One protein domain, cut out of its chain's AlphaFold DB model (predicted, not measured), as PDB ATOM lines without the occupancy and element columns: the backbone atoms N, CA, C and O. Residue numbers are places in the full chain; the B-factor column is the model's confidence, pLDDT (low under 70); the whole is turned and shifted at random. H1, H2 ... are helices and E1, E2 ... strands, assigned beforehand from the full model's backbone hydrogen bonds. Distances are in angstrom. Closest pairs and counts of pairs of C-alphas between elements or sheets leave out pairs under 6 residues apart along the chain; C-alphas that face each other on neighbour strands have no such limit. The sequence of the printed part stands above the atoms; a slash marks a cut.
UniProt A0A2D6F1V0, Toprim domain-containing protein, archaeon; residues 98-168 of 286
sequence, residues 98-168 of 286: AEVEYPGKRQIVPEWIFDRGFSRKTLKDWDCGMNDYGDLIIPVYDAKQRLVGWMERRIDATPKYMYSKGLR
ATOM      1  N   ALA A  98     105.777 168.791 195.958       84.00
ATOM      2  CA  ALA A  98     106.398 170.102 195.981       84.00
ATOM      3  C   ALA A  98     107.827 169.976 196.512       84.00
ATOM      4  O   ALA A  98     108.058 169.361 197.558       84.00
ATOM      5  N   GLU A  99     108.776 170.554 195.783       91.25
ATOM      6  CA  GLU A  99     110.142 170.651 196.268       91.25
ATOM      7  C   GLU A  99     110.175 171.565 197.499       91.25
ATOM      8  O   GLU A  99     109.486 172.587 197.559       91.25
ATOM      9  N   VAL A 100     110.945 171.171 198.506       92.69
ATOM     10  CA  VAL A 100     111.039 171.871 199.785       92.69
ATOM     11  C   VAL A 100     112.473 172.281 200.078       92.69
ATOM     12  O   VAL A 100     113.435 171.683 199.597       92.69
ATOM     13  N   GLU A 101     112.623 173.287 200.933       94.19
ATOM     14  CA  GLU A 101     113.927 173.670 201.457       94.19
ATOM     15  C   GLU A 101     114.398 172.703 202.547       94.19
ATOM     16  O   GLU A 101     113.609 172.115 203.290       94.19
ATOM     17  N   TYR A 102     115.714 172.539 202.657       93.69
ATOM     18  CA  TYR A 102     116.307 171.665 203.662       93.69
ATOM     19  C   TYR A 102     116.232 172.316 205.059       93.69
ATOM     20  O   TYR A 102     116.691 173.447 205.215       93.69
ATOM     21  N   PRO A 103     115.746 171.622 206.101       91.19
ATOM     22  CA  PRO A 103     115.330 172.240 207.370       91.19
ATOM     23  C   PRO A 103     116.457 172.398 208.409       91.19
ATOM     24  O   PRO A 103     116.197 172.475 209.608       91.19
ATOM     25  N   GLY A 104     117.726 172.376 208.000       90.94
ATOM     26  CA  GLY A 104     118.835 172.375 208.951       90.94
ATOM     27  C   GLY A 104     120.217 172.318 208.316       90.94
ATOM     28  O   GLY A 104     120.423 172.688 207.160       90.94
ATOM     29  N   LYS A 105     121.195 171.848 209.091       92.81
ATOM     30  CA  LYS A 105     122.599 171.805 208.677       92.81
ATOM     31  C   LYS A 105     122.863 170.514 207.912       92.81
ATOM     32  O   LYS A 105     123.006 169.452 208.515       92.81
ATOM     33  N   ARG A 106     122.935 170.605 206.583       93.81
ATOM     34  CA  ARG A 106     123.338 169.482 205.722       93.81
ATOM     35  C   ARG A 106     124.719 168.972 206.118       93.81
ATOM     36  O   ARG A 106     125.593 169.771 206.451       93.81
ATOM     37  N   GLN A 107     124.930 167.661 206.027       92.56
ATOM     38  CA  GLN A 107     126.239 167.005 206.181       92.56
ATOM     39  C   GLN A 107     126.876 167.122 207.578       92.56
ATOM     40  O   GLN A 107     127.956 166.580 207.817       92.56
ATOM     41  N   ILE A 108     126.203 167.788 208.515       96.00
ATOM     42  CA  ILE A 108     126.535 167.816 209.935       96.00
ATOM     43  C   ILE A 108     125.484 166.959 210.623       96.00
ATOM     44  O   ILE A 108     124.314 167.304 210.594       96.00
ATOM     45  N   VAL A 109     125.892 165.839 211.209       97.56
ATOM     46  CA  VAL A 109     124.995 164.830 211.795       97.56
ATOM     47  C   VAL A 109     125.250 164.695 213.297       97.56
ATOM     48  O   VAL A 109     126.383 164.933 213.728       97.56
ATOM     49  N   PRO A 110     124.245 164.303 214.097       96.44
ATOM     50  CA  PRO A 110     124.433 164.135 215.531       96.44
ATOM     51  C   PRO A 110     125.309 162.920 215.847       96.44
ATOM     52  O   PRO A 110     125.198 161.891 215.189       96.44
ATOM     53  N   GLU A 111     126.152 163.003 216.879       96.19
ATOM     54  CA  GLU A 111     127.147 161.957 217.172       96.19
ATOM     55  C   GLU A 111     126.528 160.592 217.512       96.19
ATOM     56  O   GLU A 111     127.056 159.561 217.097       96.19
ATOM     57  N   TRP A 112     125.362 160.572 218.164       95.38
ATOM     58  CA  TRP A 112     124.675 159.335 218.564       95.38
ATOM     59  C   TRP A 112     124.330 158.414 217.381       95.38
ATOM     60  O   TRP A 112     124.108 157.215 217.559       95.38
ATOM     61  N   ILE A 113     124.279 158.931 216.146       96.56
ATOM     62  CA  ILE A 113     123.988 158.099 214.971       96.56
ATOM     63  C   ILE A 113     125.117 157.102 214.671       96.56
ATOM     64  O   ILE A 113     124.862 156.048 214.086       96.56
ATOM     65  N   PHE A 114     126.353 157.401 215.088       96.94
ATOM     66  CA  PHE A 114     127.502 156.516 214.899       96.94
ATOM     67  C   PHE A 114     127.426 155.283 215.806       96.94
ATOM     68  O   PHE A 114     127.797 154.192 215.373       96.94
ATOM     69  N   ASP A 115     126.829 155.409 216.996       95.06
ATOM     70  CA  ASP A 115     126.540 154.269 217.883       95.06
ATOM     71  C   ASP A 115     125.529 153.303 217.252       95.06
ATOM     72  O   ASP A 115     125.471 152.114 217.567       95.06
ATOM     73  N   ARG A 116     124.763 153.800 216.275       94.25
ATOM     74  CA  ARG A 116     123.888 153.000 215.421       94.25
ATOM     75  C   ARG A 116     124.592 152.451 214.177       94.25
ATOM     76  O   ARG A 116     123.918 152.109 213.207       94.25
ATOM     77  N   GLY A 117     125.920 152.375 214.185       96.00
ATOM     78  CA  GLY A 117     126.754 151.707 213.182       96.00
ATOM     79  C   GLY A 117     126.885 152.423 211.834       96.00
ATOM     80  O   GLY A 117     127.564 151.910 210.940       96.00
ATOM     81  N   PHE A 118     126.242 153.574 211.637       97.81
ATOM     82  CA  PHE A 118     126.318 154.289 210.365       97.81
ATOM     83  C   PHE A 118     127.691 154.920 210.159       97.81
ATOM     84  O   PHE A 118     128.259 155.533 211.054       97.81
ATOM     85  N   SER A 119     128.220 154.806 208.948       97.75
ATOM     86  CA  SER A 119     129.464 155.443 208.548       97.75
ATOM     87  C   SER A 119     129.224 156.898 208.142       97.75
ATOM     88  O   SER A 119     128.173 157.252 207.603       97.75
ATOM     89  N   ARG A 120     130.243 157.752 208.316       98.06
ATOM     90  CA  ARG A 120     130.213 159.134 207.799       98.06
ATOM     91  C   ARG A 120     129.954 159.173 206.293       98.06
ATOM     92  O   ARG A 120     129.250 160.060 205.828       98.06
ATOM     93  N   LYS A 121     130.508 158.205 205.552       97.94
ATOM     94  CA  LYS A 121     130.299 158.069 204.107       97.94
ATOM     95  C   LYS A 121     128.818 157.859 203.796       97.94
ATOM     96  O   LYS A 121     128.269 158.627 203.025       97.94
ATOM     97  N   THR A 122     128.165 156.895 204.441       98.00
ATOM     98  CA  THR A 122     126.736 156.627 204.230       98.00
ATOM     99  C   THR A 122     125.881 157.841 204.566       98.00
ATOM    100  O   THR A 122     125.068 158.254 203.752       98.00
ATOM    101  N   LEU A 123     126.089 158.466 205.724       98.38
ATOM    102  CA  LEU A 123     125.304 159.642 206.119       98.38
ATOM    103  C   LEU A 123     125.476 160.804 205.131       98.38
ATOM    104  O   LEU A 123     124.511 161.502 204.830       98.38
ATOM    105  N   LYS A 124     126.679 160.959 204.569       97.88
ATOM    106  CA  LYS A 124     126.954 161.921 203.502       97.88
ATOM    107  C   LYS A 124     126.283 161.559 202.180       97.88
ATOM    108  O   LYS A 124     125.660 162.426 201.571       97.88
ATOM    109  N   ASP A 125     126.380 160.299 201.760       97.12
ATOM    110  CA  ASP A 125     125.794 159.775 200.518       97.12
ATOM    111  C   ASP A 125     124.256 159.900 200.507       97.12
ATOM    112  O   ASP A 125     123.643 160.018 199.441       97.12
ATOM    113  N   TRP A 126     123.633 159.893 201.688       97.62
ATOM    114  CA  TRP A 126     122.194 160.084 201.906       97.62
ATOM    115  C   TRP A 126     121.793 161.531 202.240       97.62
ATOM    116  O   TRP A 126     120.633 161.784 202.547       97.62
ATOM    117  N   ASP A 127     122.731 162.477 202.168       97.62
ATOM    118  CA  ASP A 127     122.530 163.903 202.472       97.62
ATOM    119  C   ASP A 127     121.908 164.188 203.852       97.62
ATOM    120  O   ASP A 127     121.174 165.159 204.070       97.62
ATOM    121  N   CYS A 128     122.221 163.327 204.823       98.50
ATOM    122  CA  CYS A 128     121.780 163.501 206.195       98.50
ATOM    123  C   CYS A 128     122.397 164.749 206.828       98.50
ATOM    124  O   CYS A 128     123.489 165.204 206.475       98.50
ATOM    125  N   GLY A 129     121.689 165.278 207.814       98.06
ATOM    126  CA  GLY A 129     122.063 166.491 208.518       98.06
ATOM    127  C   GLY A 129     121.498 166.505 209.926       98.06
ATOM    128  O   GLY A 129     121.099 165.469 210.462       98.06
ATOM    129  N   MET A 130     121.452 167.686 210.522       97.31
ATOM    130  CA  MET A 130     120.999 167.863 211.894       97.31
ATOM    131  C   MET A 130     120.239 169.176 212.032       97.31
ATOM    132  O   MET A 130     120.641 170.200 211.464       97.31
ATOM    133  N   ASN A 131     119.126 169.137 212.761       92.56
ATOM    134  CA  ASN A 131     118.413 170.349 213.156       92.56
ATOM    135  C   ASN A 131     119.115 170.995 214.369       92.56
ATOM    136  O   ASN A 131     120.088 170.467 214.908       92.56
ATOM    137  N   ASP A 132     118.635 172.148 214.826       90.38
ATOM    138  CA  ASP A 132     119.246 172.822 215.980       90.38
ATOM    139  C   ASP A 132     118.985 172.116 217.324       90.38
ATOM    140  O   ASP A 132     119.634 172.437 218.318       90.38
ATOM    141  N   TYR A 133     118.098 171.117 217.351       89.19
ATOM    142  CA  TYR A 133     117.789 170.306 218.531       89.19
ATOM    143  C   TYR A 133     118.677 169.060 218.666       89.19
ATOM    144  O   TYR A 133     118.587 168.352 219.667       89.19
ATOM    145  N   GLY A 134     119.552 168.788 217.692       91.62
ATOM    146  CA  GLY A 134     120.395 167.590 217.695       91.62
ATOM    147  C   GLY A 134     119.710 166.334 217.144       91.62
ATOM    148  O   GLY A 134     120.249 165.230 217.272       91.62
ATOM    149  N   ASP A 135     118.542 166.481 216.515       94.50
ATOM    150  CA  ASP A 135     117.880 165.382 215.819       94.50
ATOM    151  C   ASP A 135     118.520 165.167 214.450       94.50
ATOM    152  O   ASP A 135     118.913 166.110 213.758       94.50
ATOM    153  N   LEU A 136     118.583 163.906 214.029       97.88
ATOM    154  CA  LEU A 136     119.069 163.557 212.702       97.88
ATOM    155  C   LEU A 136     118.000 163.918 211.668       97.88
ATOM    156  O   LEU A 136     116.894 163.378 211.710       97.88
ATOM    157  N   ILE A 137     118.358 164.757 210.701       98.19
ATOM    158  CA  ILE A 137     117.551 165.003 209.507       98.19
ATOM    159  C   ILE A 137     117.913 163.957 208.452       98.19
ATOM    160  O   ILE A 137     119.076 163.826 208.062       98.19
ATOM    161  N   ILE A 138     116.902 163.245 207.961       98.31
ATOM    162  CA  ILE A 138     116.998 162.332 206.822       98.31
ATOM    163  C   ILE A 138     116.153 162.927 205.687       98.31
ATOM    164  O   ILE A 138     114.921 162.920 205.793       98.31
ATOM    165  N   PRO A 139     116.763 163.475 204.624       97.94
ATOM    166  CA  PRO A 139     116.010 164.024 203.501       97.94
ATOM    167  C   PRO A 139     115.284 162.923 202.727       97.94
ATOM    168  O   PRO A 139     115.767 161.797 202.612       97.94
ATOM    169  N   VAL A 140     114.126 163.258 202.168       97.50
ATOM    170  CA  VAL A 140     113.343 162.376 201.302       97.50
ATOM    171  C   VAL A 140     113.318 162.974 199.906       97.50
ATOM    172  O   VAL A 140     112.841 164.091 199.710       97.50
ATOM    173  N   TYR A 141     113.819 162.206 198.943       96.69
ATOM    174  CA  TYR A 141     113.830 162.586 197.538       96.69
ATOM    175  C   TYR A 141     112.817 161.774 196.742       96.69
ATOM    176  O   TYR A 141     112.614 160.590 197.027       96.69
ATOM    177  N   ASP A 142     112.226 162.397 195.727       93.75
ATOM    178  CA  ASP A 142     111.478 161.674 194.703       93.75
ATOM    179  C   ASP A 142     112.418 160.940 193.730       93.75
ATOM    180  O   ASP A 142     113.640 161.065 193.807       93.75
ATOM    181  N   ALA A 143     111.854 160.188 192.782       90.81
ATOM    182  CA  ALA A 143     112.618 159.459 191.765       90.81
ATOM    183  C   ALA A 143     113.506 160.356 190.877       90.81
ATOM    184  O   ALA A 143     114.503 159.881 190.339       90.81
ATOM    185  N   LYS A 144     113.167 161.647 190.738       91.81
ATOM    186  CA  LYS A 144     113.933 162.651 189.981       91.81
ATOM    187  C   LYS A 144     115.010 163.329 190.845       91.81
ATOM    188  O   LYS A 144     115.644 164.275 190.388       91.81
ATOM    189  N   GLN A 145     115.231 162.847 192.073       94.62
ATOM    190  CA  GLN A 145     116.188 163.383 193.043       94.62
ATOM    191  C   GLN A 145     115.862 164.814 193.524       94.62
ATOM    192  O   GLN A 145     116.747 165.535 193.983       94.62
ATOM    193  N   ARG A 146     114.590 165.224 193.480       95.31
ATOM    194  CA  ARG A 146     114.134 166.493 194.073       95.31
ATOM    195  C   ARG A 146     113.810 166.301 195.541       95.31
ATOM    196  O   ARG A 146     113.249 165.270 195.913       95.31
ATOM    197  N   LEU A 147     114.176 167.265 196.385       96.19
ATOM    198  CA  LEU A 147     113.914 167.184 197.823       96.19
ATOM    199  C   LEU A 147     112.431 167.463 198.082       96.19
ATOM    200  O   LEU A 147     111.997 168.598 197.973       96.19
ATOM    201  N   VAL A 148     111.660 166.450 198.460       94.88
ATOM    202  CA  VAL A 148     110.189 166.545 198.592       94.88
ATOM    203  C   VAL A 148     109.700 166.461 200.037       94.88
ATOM    204  O   VAL A 148     108.505 166.476 200.329       94.88
ATOM    205  N   GLY A 149     110.638 166.336 200.969       95.38
ATOM    206  CA  GLY A 149     110.374 166.307 202.394       95.38
ATOM    207  C   GLY A 149     111.576 165.821 203.179       95.38
ATOM    208  O   GLY A 149     112.661 165.604 202.642       95.38
ATOM    209  N   TRP A 150     111.377 165.628 204.473       95.25
ATOM    210  CA  TRP A 150     112.393 165.090 205.365       95.25
ATOM    211  C   TRP A 150     111.754 164.379 206.553       95.25
ATOM    212  O   TRP A 150     110.565 164.530 206.851       95.25
ATOM    213  N   MET A 151     112.580 163.603 207.241       94.75
ATOM    214  CA  MET A 151     112.270 162.972 208.512       94.75
ATOM    215  C   MET A 151     113.237 163.482 209.569       94.75
ATOM    216  O   MET A 151     114.434 163.588 209.310       94.75
ATOM    217  N   GLU A 152     112.735 163.734 210.767       93.38
ATOM    218  CA  GLU A 152     113.556 164.000 211.944       93.38
ATOM    219  C   GLU A 152     113.542 162.755 212.821       93.38
ATOM    220  O   GLU A 152     112.492 162.344 213.328       93.38
ATOM    221  N   ARG A 153     114.708 162.126 212.983       93.75
ATOM    222  CA  ARG A 153     114.896 161.051 213.951       93.75
ATOM    223  C   ARG A 153     115.391 161.646 215.259       93.75
ATOM    224  O   ARG A 153     116.536 162.087 215.355       93.75
ATOM    225  N   ARG A 154     114.530 161.559 216.266       89.50
ATOM    226  CA  ARG A 154     114.785 162.051 217.618       89.50
ATOM    227  C   ARG A 154     115.452 160.966 218.461       89.50
ATOM    228  O   ARG A 154     115.169 159.777 218.265       89.50
ATOM    229  N   ILE A 155     116.352 161.362 219.363       80.25
ATOM    230  CA  ILE A 155     117.113 160.423 220.203       80.25
ATOM    231  C   ILE A 155     116.207 159.763 221.256       80.25
ATOM    232  O   ILE A 155     115.979 158.555 221.189       80.25
ATOM    233  N   ASP A 156     115.581 160.579 222.109       78.62
ATOM    234  CA  ASP A 156     114.818 160.153 223.291       78.62
ATOM    235  C   ASP A 156     113.424 160.799 223.346       78.62
ATOM    236  O   ASP A 156     112.924 161.185 224.402       78.62
ATOM    237  N   ALA A 157     112.775 160.949 222.189       73.88
ATOM    238  CA  ALA A 157     111.441 161.535 222.104       73.88
ATOM    239  C   ALA A 157     110.410 160.569 221.516       73.88
ATOM    240  O   ALA A 157     110.714 159.709 220.685       73.88
ATOM    241  N   THR A 158     109.153 160.776 221.911       69.75
ATOM    242  CA  THR A 158     107.991 160.042 221.401       69.75
ATOM    243  C   THR A 158     107.056 161.014 220.678       69.75
ATOM    244  O   THR A 158     106.680 162.031 221.261       69.75
ATOM    245  N   PRO A 159     106.690 160.762 219.406       81.00
ATOM    246  CA  PRO A 159     107.164 159.678 218.532       81.00
ATOM    247  C   PRO A 159     108.657 159.765 218.158       81.00
ATOM    248  O   PRO A 159     109.222 160.847 218.040       81.00
ATOM    249  N   LYS A 160     109.297 158.621 217.893       78.88
ATOM    250  CA  LYS A 160     110.725 158.574 217.518       78.88
ATOM    251  C   LYS A 160     111.036 159.301 216.203       78.88
ATOM    252  O   LYS A 160     112.152 159.778 216.023       78.88
ATOM    253  N   TYR A 161     110.064 159.375 215.296       84.69
ATOM    254  CA  TYR A 161     110.186 160.056 214.009       84.69
ATOM    255  C   TYR A 161     109.121 161.137 213.859       84.69
ATOM    256  O   TYR A 161     107.955 160.899 214.176       84.69
ATOM    257  N   MET A 162     109.527 162.280 213.313       85.19
ATOM    258  CA  MET A 162     108.639 163.317 212.790       85.19
ATOM    259  C   MET A 162     108.845 163.437 211.283       85.19
ATOM    260  O   MET A 162     109.952 163.242 210.792       85.19
ATOM    261  N   TYR A 163     107.779 163.741 210.550       85.94
ATOM    262  CA  TYR A 163     107.810 163.898 209.096       85.94
ATOM    263  C   TYR A 163     107.476 165.342 208.736       85.94
ATOM    264  O   TYR A 163     106.636 165.964 209.391       85.94
ATOM    265  N   SER A 164     108.108 165.858 207.685       85.94
ATOM    266  CA  SER A 164     107.808 167.187 207.166       85.94
ATOM    267  C   SER A 164     106.352 167.299 206.714       85.94
ATOM    268  O   SER A 164     105.747 166.350 206.202       85.94
ATOM    269  N   LYS A 165     105.774 168.492 206.879       80.31
ATOM    270  CA  LYS A 165     104.418 168.779 206.405       80.31
ATOM    271  C   LYS A 165     104.349 168.584 204.886       80.31
ATOM    272  O   LYS A 165     105.243 169.016 204.171       80.31
ATOM    273  N   GLY A 166     103.280 167.949 204.405       76.00
ATOM    274  CA  GLY A 166     103.052 167.731 202.971       76.00
ATOM    275  C   GLY A 166     103.743 166.498 202.382       76.00
ATOM    276  O   GLY A 166     103.437 166.136 201.250       76.00
ATOM    277  N   LEU A 167     104.599 165.798 203.138       80.88
ATOM    278  CA  LEU A 167     105.231 164.570 202.660       80.88
ATOM    279  C   LEU A 167     104.195 163.450 202.474       80.88
ATOM    280  O   LEU A 167     103.687 162.876 203.443       80.88
ATOM    281  N   ARG A 168     103.915 163.086 201.221       83.31
ATOM    282  CA  ARG A 168     102.981 162.000 200.888       83.31
ATOM    283  C   ARG A 168     103.722 160.665 200.801       83.31
ATOM    284  O   ARG A 168     104.048 160.185 199.720       83.31
TER     285      ARG A 168
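What this domain is: This is residues 98 to 168 of the 286 residues of the protein "Toprim domain-containing protein" of archaeon (UniProt A0A2D6F1V0). With little regular structure, this is a small twisted sheet, E1, E2 and E3, with short helices H1 and H2 off its E1 side and residues 98 to 111, an unnamed stretch, crossing over one face. Its 71 printed residues run H1, H2, E1, E2, E3; the named elements, mixed helices and strands, hold only 26. The sheet, in order E1, E2, E3, is an antiparallel meander, each strand the neighbour of the one before. The whole is compact, radius of gyration of the C-alphas 11.8 A, spanning 33 by 28 by 18 A.

How they stand to each other: Residues 105 to 106 pair antiparallel with 129 to 130, which pair antiparallel with 136 to 137 of E1, residues 136 to 141. H1, residues 112 to 115, and H2, residues 120 to 125, are only just apart, closest 8.0 A; neither is on the sheet. H1 is too short for an O i to N i+4 pair, with its one O i to N i+3 pair within hydrogen-bond range; in H2 every O i to N i+4 pair is. E1 and E2, residues 147 to 153, form a hairpin, N 138 and O 151 2.8 A apart. E2 and E3, residues 161 to 163, form another, N 152 and O 162 2.8 A apart.

Where its parts are: H1 begins at C-alpha 112 (124.675, 159.335, 218.564) and E3 ends at C-alpha 163 (107.810, 163.898, 209.096). E1 is 16.1 A long, E2 17.3 A.

The domain as a whole: The C-alphas farthest apart, of Ala 98 and Asp 115, are 33.7 A apart. The printed part has no cut, no link is long, and residue 158 alone has pLDDT under 70.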